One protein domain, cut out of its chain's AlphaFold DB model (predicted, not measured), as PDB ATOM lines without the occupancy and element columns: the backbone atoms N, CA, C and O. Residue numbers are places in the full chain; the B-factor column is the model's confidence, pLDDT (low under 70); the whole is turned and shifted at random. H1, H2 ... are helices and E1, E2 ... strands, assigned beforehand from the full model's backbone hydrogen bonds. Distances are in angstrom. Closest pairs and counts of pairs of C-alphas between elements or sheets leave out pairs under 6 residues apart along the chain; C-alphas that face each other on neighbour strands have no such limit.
ATOM      1  N   VAL A  10     173.778 229.232 150.704       80.38
ATOM      2  CA  VAL A  10     174.533 230.286 151.403       80.38
ATOM      3  C   VAL A  10     174.884 231.382 150.405       80.38
ATOM      4  O   VAL A  10     175.489 231.065 149.392       80.38
ATOM      5  N   ARG A  11     174.530 232.653 150.632       78.50
ATOM      6  CA  ARG A  11     174.832 233.752 149.688       78.50
ATOM      7  C   ARG A  11     175.257 235.049 150.378       78.50
ATOM      8  O   ARG A  11     174.765 235.342 151.464       78.50
ATOM      9  N   PRO A  12     176.112 235.883 149.765       81.69
ATOM     10  CA  PRO A  12     176.400 237.209 150.300       81.69
ATOM     11  C   PRO A  12     175.187 238.146 150.142       81.69
ATOM     12  O   PRO A  12     174.612 238.252 149.060       81.69
ATOM     13  N   ILE A  13     174.830 238.877 151.201       83.88
ATOM     14  CA  ILE A  13     173.795 239.918 151.199       83.88
ATOM     15  C   ILE A  13     174.233 241.116 152.049       83.88
ATOM     16  O   ILE A  13     174.451 240.996 153.249       83.88
ATOM     17  N   ARG A  14     174.380 242.298 151.432       85.06
ATOM     18  CA  ARG A  14     174.665 243.580 152.122       85.06
ATOM     19  C   ARG A  14     175.757 243.492 153.214       85.06
ATOM     20  O   ARG A  14     175.579 243.988 154.322       85.06
ATOM     21  N   GLY A  15     176.879 242.829 152.920       84.06
ATOM     22  CA  GLY A  15     177.996 242.672 153.868       84.06
ATOM     23  C   GLY A  15     177.824 241.563 154.918       84.06
ATOM     24  O   GLY A  15     178.652 241.440 155.815       84.06
ATOM     25  N   ARG A  16     176.778 240.742 154.805       88.31
ATOM     26  CA  ARG A  16     176.538 239.527 155.594       88.31
ATOM     27  C   ARG A  16     176.410 238.311 154.681       88.31
ATOM     28  O   ARG A  16     176.430 238.441 153.458       88.31
ATOM     29  N   TRP A  17     176.282 237.140 155.285       85.56
ATOM     30  CA  TRP A  17     176.056 235.869 154.604       85.56
ATOM     31  C   TRP A  17     174.703 235.311 155.019       85.56
ATOM     32  O   TRP A  17     174.456 235.132 156.201       85.56
ATOM     33  N   GLU A  18     173.823 235.086 154.059       86.31
ATOM     34  CA  GLU A  18     172.492 234.519 154.253       86.31
ATOM     35  C   GLU A  18     172.542 233.011 154.072       86.31
ATOM     36  O   GLU A  18     173.068 232.559 153.057       86.31
ATOM     37  N   LEU A  19     171.961 232.271 155.011       84.62
ATOM     38  CA  LEU A  19     171.558 230.879 154.852       84.62
ATOM     39  C   LEU A  19     170.045 230.818 154.651       84.62
ATOM     40  O   LEU A  19     169.299 231.466 155.385       84.62
ATOM     41  N   GLY A  20     169.600 230.010 153.697       81.75
ATOM     42  CA  GLY A  20     168.193 229.657 153.541       81.75
ATOM     43  C   GLY A  20     168.008 228.315 152.840       81.75
ATOM     44  O   GLY A  20     168.972 227.641 152.477       81.75
ATOM     45  N   TYR A  21     166.756 227.908 152.655       78.31
ATOM     46  CA  TYR A  21     166.377 226.689 151.938       78.31
ATOM     47  C   TYR A  21     165.019 226.867 151.242       78.31
ATOM     48  O   TYR A  21     164.189 227.647 151.716       78.31
ATOM     49  N   PRO A  22     164.756 226.181 150.109       71.56
ATOM     50  CA  PRO A  22     163.500 226.314 149.383       71.56
ATOM     51  C   PRO A  22     162.291 226.023 150.269       71.56
ATOM     52  O   PRO A  22     162.270 225.045 151.015       71.56
ATOM     53  N   GLY A  23     161.267 226.866 150.155       69.00
ATOM     54  CA  GLY A  23     160.013 226.695 150.889       69.00
ATOM     55  C   GLY A  23     160.012 227.246 152.317       69.00
ATOM     56  O   GLY A  23     158.976 227.153 152.968       69.00
ATOM     57  N   GLN A  24     161.102 227.858 152.800       68.50
ATOM     58  CA  GLN A  24     161.062 228.668 154.017       68.50
ATOM     59  C   GLN A  24     161.578 230.096 153.800       68.50
ATOM     60  O   GLN A  24     162.545 230.301 153.069       68.50
ATOM     61  N   PRO A  25     160.965 231.087 154.472       59.41
ATOM     62  CA  PRO A  25     161.386 232.485 154.423       59.41
ATOM     63  C   PRO A  25     162.571 232.810 155.348       59.41
ATOM     64  O   PRO A  25     162.907 233.982 155.512       59.41
ATOM     65  N   THR A  26     163.186 231.823 155.999       62.19
ATOM     66  CA  THR A  26     164.191 232.076 157.035       62.19
ATOM     67  C   THR A  26     165.509 232.527 156.404       62.19
ATOM     68  O   THR A  26     166.209 231.735 155.780       62.19
ATOM     69  N   LEU A  27     165.822 233.818 156.565       65.88
ATOM     70  CA  LEU A  27     167.128 234.416 156.289       65.88
ATOM     71  C   LEU A  27     167.945 234.436 157.585       65.88
ATOM     72  O   LEU A  27     167.928 235.427 158.321       65.88
ATOM     73  N   GLU A  28     168.675 233.366 157.878       84.94
ATOM     74  CA  GLU A  28     169.674 233.435 158.945       84.94
ATOM     75  C   GLU A  28     170.899 234.189 158.419       84.94
ATOM     76  O   GLU A  28     171.477 233.834 157.390       84.94
ATOM     77  N   LEU A  29     171.255 235.293 159.084       88.62
ATOM     78  CA  LEU A  29     172.326 236.188 158.648       88.62
ATOM     79  C   LEU A  29     173.568 236.032 159.522       88.62
ATOM     80  O   LEU A  29     173.558 236.344 160.712       88.62
ATOM     81  N   TYR A  30     174.680 235.693 158.886       89.12
ATOM     82  CA  TYR A  30     175.972 235.478 159.519       89.12
ATOM     83  C   TYR A  30     176.971 236.572 159.166       89.12
ATOM     84  O   TYR A  30     176.961 237.154 158.078       89.12
ATOM     85  N   ARG A  31     177.882 236.841 160.106       88.38
ATOM     86  CA  ARG A  31     178.960 237.826 159.928       88.38
ATOM     87  C   ARG A  31     180.031 237.353 158.947       88.38
ATOM     88  O   ARG A  31     180.675 238.181 158.313       88.38
ATOM     89  N   THR A  32     180.235 236.044 158.820       86.56
ATOM     90  CA  THR A  32     181.284 235.464 157.975       86.56
ATOM     91  C   THR A  32     180.745 234.303 157.148       86.56
ATOM     92  O   THR A  32     179.792 233.632 157.551       86.56
ATOM     93  N   ARG A  33     181.395 234.046 156.005       81.94
ATOM     94  CA  ARG A  33     181.101 232.900 155.133       81.94
ATOM     95  C   ARG A  33     181.218 231.595 155.907       81.94
ATOM     96  O   ARG A  33     180.320 230.772 155.863       81.94
ATOM     97  N   THR A  34     182.315 231.440 156.644       83.19
ATOM     98  CA  THR A  34     182.630 230.222 157.393       83.19
ATOM     99  C   THR A  34     181.539 229.859 158.394       83.19
ATOM    100  O   THR A  34     181.202 228.687 158.511       83.19
ATOM    101  N   LEU A  35     180.955 230.849 159.081       86.44
ATOM    102  CA  LEU A  35     179.845 230.602 160.003       86.44
ATOM    103  C   LEU A  35     178.590 230.142 159.256       86.44
ATOM    104  O   LEU A  35     178.028 229.117 159.620       86.44
ATOM    105  N   ALA A  36     178.206 230.830 158.176       84.69
ATOM    106  CA  ALA A  36     177.043 230.437 157.376       84.69
ATOM    107  C   ALA A  36     177.175 229.018 156.804       84.69
ATOM    108  O   ALA A  36     176.209 228.266 156.779       84.69
ATOM    109  N   PHE A  48     169.084 215.417 157.475       69.88
ATOM    110  CA  PHE A  48     169.395 214.068 157.007       69.88
ATOM    111  C   PHE A  48     169.098 213.013 158.079       69.88
ATOM    112  O   PHE A  48     168.451 212.016 157.772       69.88
ATOM    113  N   ALA A  49     169.534 213.226 159.322       73.69
ATOM    114  CA  ALA A  49     169.276 212.291 160.416       73.69
ATOM    115  C   ALA A  49     167.770 212.109 160.688       73.69
ATOM    116  O   ALA A  49     167.346 211.017 161.056       73.69
ATOM    117  N   ALA A  50     166.972 213.159 160.474       74.19
ATOM    118  CA  ALA A  50     165.524 213.129 160.658       74.19
ATOM    119  C   ALA A  50     164.753 212.514 159.470       74.19
ATOM    120  O   ALA A  50     163.775 211.805 159.689       74.19
ATOM    121  N   GLU A  51     165.166 212.786 158.225       69.00
ATOM    122  CA  GLU A  51     164.368 212.491 157.018       69.00
ATOM    123  C   GLU A  51     165.002 211.432 156.087       69.00
ATOM    124  O   GLU A  51     164.374 210.985 155.129       69.00
ATOM    125  N   GLY A  52     166.254 211.021 156.328       59.19
ATOM    126  CA  GLY A  52     166.937 209.929 155.618       59.19
ATOM    127  C   GLY A  52     167.256 210.163 154.131       59.19
ATOM    128  O   GLY A  52     167.700 209.230 153.462       59.19
ATOM    129  N   GLY A  53     167.038 211.374 153.589       56.12
ATOM    130  CA  GLY A  53     167.036 211.621 152.133       56.12
ATOM    131  C   GLY A  53     167.844 212.810 151.583       56.12
ATOM    132  O   GLY A  53     167.854 213.014 150.373       56.12
ATOM    133  N   ALA A  54     168.529 213.616 152.397       55.06
ATOM    134  CA  ALA A  54     169.182 214.845 151.911       55.06
ATOM    135  C   ALA A  54     170.543 214.602 151.209       55.06
ATOM    136  O   ALA A  54     171.397 213.908 151.760       55.06
ATOM    137  N   ILE A  55     170.774 215.210 150.028       61.59
ATOM    138  CA  ILE A  55     172.037 215.067 149.256       61.59
ATOM    139  C   ILE A  55     172.667 216.419 148.827       61.59
ATOM    140  O   ILE A  55     173.821 216.428 148.412       61.59
ATOM    141  N   GLY A  56     171.997 217.576 148.954       57.47
ATOM    142  CA  GLY A  56     172.480 218.824 148.329       57.47
ATOM    143  C   GLY A  56     172.670 220.028 149.259       57.47
ATOM    144  O   GLY A  56     171.720 220.513 149.868       57.47
ATOM    145  N   LEU A  57     173.881 220.583 149.277       65.00
ATOM    146  CA  LEU A  57     174.227 221.904 149.802       65.00
ATOM    147  C   LEU A  57     174.649 222.786 148.613       65.00
ATOM    148  O   LEU A  57     175.624 222.502 147.936       65.00
ATOM    149  N   LEU A  58     173.918 223.851 148.298       62.34
ATOM    150  CA  LEU A  58     174.352 224.828 147.295       62.34
ATOM    151  C   LEU A  58     174.983 226.013 148.027       62.34
ATOM    152  O   LEU A  58     174.445 226.520 149.001       62.34
ATOM    153  N   ILE A  59     176.138 226.487 147.590       62.22
ATOM    154  CA  ILE A  59     176.822 227.627 148.199       62.22
ATOM    155  C   ILE A  59     177.067 228.635 147.090       62.22
ATOM    156  O   ILE A  59     177.757 228.369 146.121       62.22
ATOM    157  N   ARG A  60     176.498 229.825 147.200       59.84
ATOM    158  CA  ARG A  60     176.786 230.935 146.297       59.84
ATOM    159  C   ARG A  60     177.918 231.764 146.891       59.84
ATOM    160  O   ARG A  60     177.731 232.444 147.904       59.84
ATOM    161  N   SER A  61     179.087 231.734 146.260       54.41
ATOM    162  CA  SER A  61     180.218 232.564 146.675       54.41
ATOM    163  C   SER A  61     180.209 233.932 145.971       54.41
ATOM    164  O   SER A  61     179.264 234.302 145.266       54.41
ATOM    165  N   ARG A  62     181.207 234.764 146.296       50.25
ATOM    166  CA  ARG A  62     181.188 236.239 146.226       50.25
ATOM    167  C   ARG A  62     181.146 236.830 144.808       50.25
ATOM    168  O   ARG A  62     180.991 238.039 144.680       50.25
ATOM    169  N   GLU A  63     181.205 235.998 143.773       55.34
ATOM    170  CA  GLU A  63     181.357 236.422 142.373       55.34
ATOM    171  C   GLU A  63     180.225 235.927 141.461       55.34
ATOM    172  O   GLU A  63     180.370 235.838 140.249       55.34
ATOM    173  N   GLY A  64     179.068 235.582 142.033       55.62
ATOM    174  CA  GLY A  64     177.936 235.083 141.243       55.62
ATOM    175  C   GLY A  64     178.090 233.632 140.781       55.62
ATOM    176  O   GLY A  64     177.182 233.115 140.134       55.62
ATOM    177  N   VAL A  65     179.176 232.966 141.177       61.88
ATOM    178  CA  VAL A  65     179.406 231.541 140.956       61.88
ATOM    179  C   VAL A  65     178.710 230.730 142.051       61.88
ATOM    180  O   VAL A  65     178.789 231.041 143.245       61.88
ATOM    181  N   TRP A  66     177.988 229.699 141.624       63.44
ATOM    182  CA  TRP A  66     177.421 228.689 142.507       63.44
ATOM    183  C   TRP A  66     178.433 227.559 142.672       63.44
ATOM    184  O   TRP A  66     178.707 226.822 141.731       63.44
ATOM    185  N   GLU A  67     178.965 227.417 143.877       70.25
ATOM    186  CA  GLU A  67     179.699 226.244 144.331       70.25
ATOM    187  C   GLU A  67     178.657 225.212 144.763       70.25
ATOM    188  O   GLU A  67     177.938 225.380 145.753       70.25
ATOM    189  N   LYS A  68     178.507 224.145 143.985       68.19
ATOM    190  CA  LYS A  68     177.613 223.049 144.348       68.19
ATOM    191  C   LYS A  68     178.362 222.114 145.280       68.19
ATOM    192  O   LYS A  68     179.488 221.762 144.985       68.19
ATOM    193  N   TRP A  69     177.765 221.723 146.394       71.94
ATOM    194  CA  TRP A  69     178.335 220.756 147.322       71.94
ATOM    195  C   TRP A  69     177.346 219.601 147.498       71.94
ATOM    196  O   TRP A  69     176.208 219.788 147.923       71.94
ATOM    197  N   GLU A  70     177.745 218.386 147.144       71.94
ATOM    198  CA  GLU A  70     176.909 217.194 147.313       71.94
ATOM    199  C   GLU A  70     177.484 216.288 148.387       71.94
ATOM    200  O   GLU A  70     178.696 216.204 148.585       71.94
ATOM    201  N   ARG A  71     176.602 215.600 149.110       67.75
ATOM    202  CA  ARG A  71     177.030 214.606 150.087       67.75
ATOM    203  C   ARG A  71     177.564 213.380 149.351       67.75
ATOM    204  O   ARG A  71     176.814 212.684 148.670       67.75
ATOM    205  N   ALA A  72     178.850 213.100 149.517       66.75
ATOM    206  CA  ALA A  72     179.473 211.879 149.040       66.75
ATOM    207  C   ALA A  72     178.932 210.652 149.793       66.75
ATOM    208  O   ALA A  72     178.363 210.764 150.881       66.75
ATOM    209  N   ALA A  73     179.174 209.453 149.254       63.06
ATOM    210  CA  ALA A  73     178.805 208.192 149.908       63.06
ATOM    211  C   ALA A  73     179.436 208.023 151.307       63.06
ATOM    212  O   ALA A  73     178.885 207.323 152.151       63.06
ATOM    213  N   SER A  74     180.554 208.710 151.574       64.69
ATOM    214  CA  SER A  74     181.208 208.787 152.891       64.69
ATOM    215  C   SER A  74     180.424 209.592 153.929       64.69
ATOM    216  O   SER A  74     180.750 209.572 155.112       64.69
ATOM    217  N   GLY A  75     179.407 210.330 153.493       63.12
ATOM    218  CA  GLY A  75     178.578 211.170 154.334       63.12
ATOM    219  C   GLY A  75     179.069 212.606 154.520       63.12
ATOM    220  O   GLY A  75     178.360 213.380 155.162       63.12
ATOM    221  N   LEU A  76     180.215 212.958 153.932       64.56
ATOM    222  CA  LEU A  76     180.774 214.314 153.902       64.56
ATOM    223  C   LEU A  76     180.305 215.077 152.659       64.56
ATOM    224  O   LEU A  76     180.095 214.469 151.610       64.56
ATOM    225  N   PHE A  77     180.184 216.400 152.751       67.94
ATOM    226  CA  PHE A  77     179.912 217.245 151.587       67.94
ATOM    227  C   PHE A  77     181.194 217.498 150.786       67.94
ATOM    228  O   PHE A  77     182.233 217.820 151.358       67.94
ATOM    229  N   GLN A  78     181.113 217.347 149.467       68.06
ATOM    230  CA  GLN A  78     182.199 217.595 148.522       68.06
ATOM    231  C   GLN A  78     181.742 218.584 147.459       68.06
ATOM    232  O   GLN A  78     180.601 218.520 147.004       68.06
ATOM    233  N   GLU A  79     182.643 219.468 147.047       68.62
ATOM    234  CA  GLU A  79     182.401 220.376 145.933       68.62
ATOM    235  C   GLU A  79     182.205 219.582 144.632       68.62
ATOM    236  O   GLU A  79     183.019 218.737 144.259       68.62
ATOM    237  N   VAL A  80     181.101 219.855 143.946       69.38
ATOM    238  CA  VAL A  80     180.775 219.345 142.623       69.38
ATOM    239  C   VAL A  80     181.133 220.442 141.626       69.38
ATOM    240  O   VAL A  80     180.502 221.505 141.657       69.38
ATOM    241  N   PRO A  81     182.118 220.207 140.742       64.56
ATOM    242  CA  PRO A  81     182.465 221.180 139.723       64.56
ATOM    243  C   PRO A  81     181.247 221.469 138.829       64.56
ATOM    244  O   PRO A  81     180.425 220.571 138.595       64.56
TER     245      PRO A  81
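This is residues 10 to 36 and 48 to 81 of the 84 residues of an uncharacterized protein of Brevundimonas sp (UniProt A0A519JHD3). Two small antiparallel sheets of three strands follow one another along the longest axis, meeting where the first residue of E1 comes beside the far part of E4. The short helix H1 covers one face of the sheet E1 E2 E3, while the short helix H2 sits out beyond the start of E4, off both sheets. The 61 printed residues hold two named helices and six named strands, in the order E1 E2 E3 H1 H2 E4 E5 E6, and the class is mixed, helices and strands. The sheet orders are E1 - E2 - E3 and E4 - E5 - E6. The whole is only just compact, close to loose, with a radius of gyration of the C-alphas of 12.6 A and spans of 35 by 26 by 19 A.

E4, residues 56 to 60, E5, residues 66 to 71, and E6, residues 77 to 80, form a meander, each strand the antiparallel neighbour of the one before. The hairpin E4 and E5 has an angle of 158 degrees between directions, with N 57 and O 69 within hydrogen-bond range at 2.8 A. The hairpin E5 and E6 has 134 degrees, with N 80 and O 68 at 2.7 A. E1, residues 10 to 13, comes nearest to E4 at the C-alphas of Val 10 and Ile 59, 4.8 A apart. With E2, residues 16 to 20, and E3, residues 28 to 30, it forms the other meander. In the hairpin E1 and E2, N 11 and O 18 are 2.8 A apart; in the hairpin E2 and E3, N 30 and O 17 are 2.8 A apart. H1, residues 33 to 36, is on this sheet at a height over the sheet of 7.6 A and only just over E2, on which 3 of its 4 C-alphas fall. The closest C-alphas of H1 and E2 are those of Arg 33 and Trp 17, 5.9 A apart. H2, residues 48 to 51, is apart from H1, E5 and E6, among others. Both helices are too short for an O i to N i+4 pair; each has its one O i to N i+3 pair within range.

E5 is 16.0 A long, E2 13.1 A and E4 13.0 A; E1 is 9.7 A, E6 9.2 A, E3 6.6 A, and H1 and H2 are 5.3 A each. E1 begins at C-alpha 10 (174.533, 230.286, 151.403), E5 begins at C-alpha 66 (177.421, 228.689, 142.507), and E6 ends at C-alpha 80 (180.775, 219.345, 142.623).

The C-alphas of Arg 14 and Ala 73 are the two farthest apart, 35.7 A. Residues 37 to 47 are not printed, and C-alphas 36 and 48 are 18.1 A apart across this cut. Of the links that are printed whole, none is long. The mean pLDDT of the printed part is 71.2, and 34 residues are under 70, among them 23 to 27, 51 to 66 and 71 to 81.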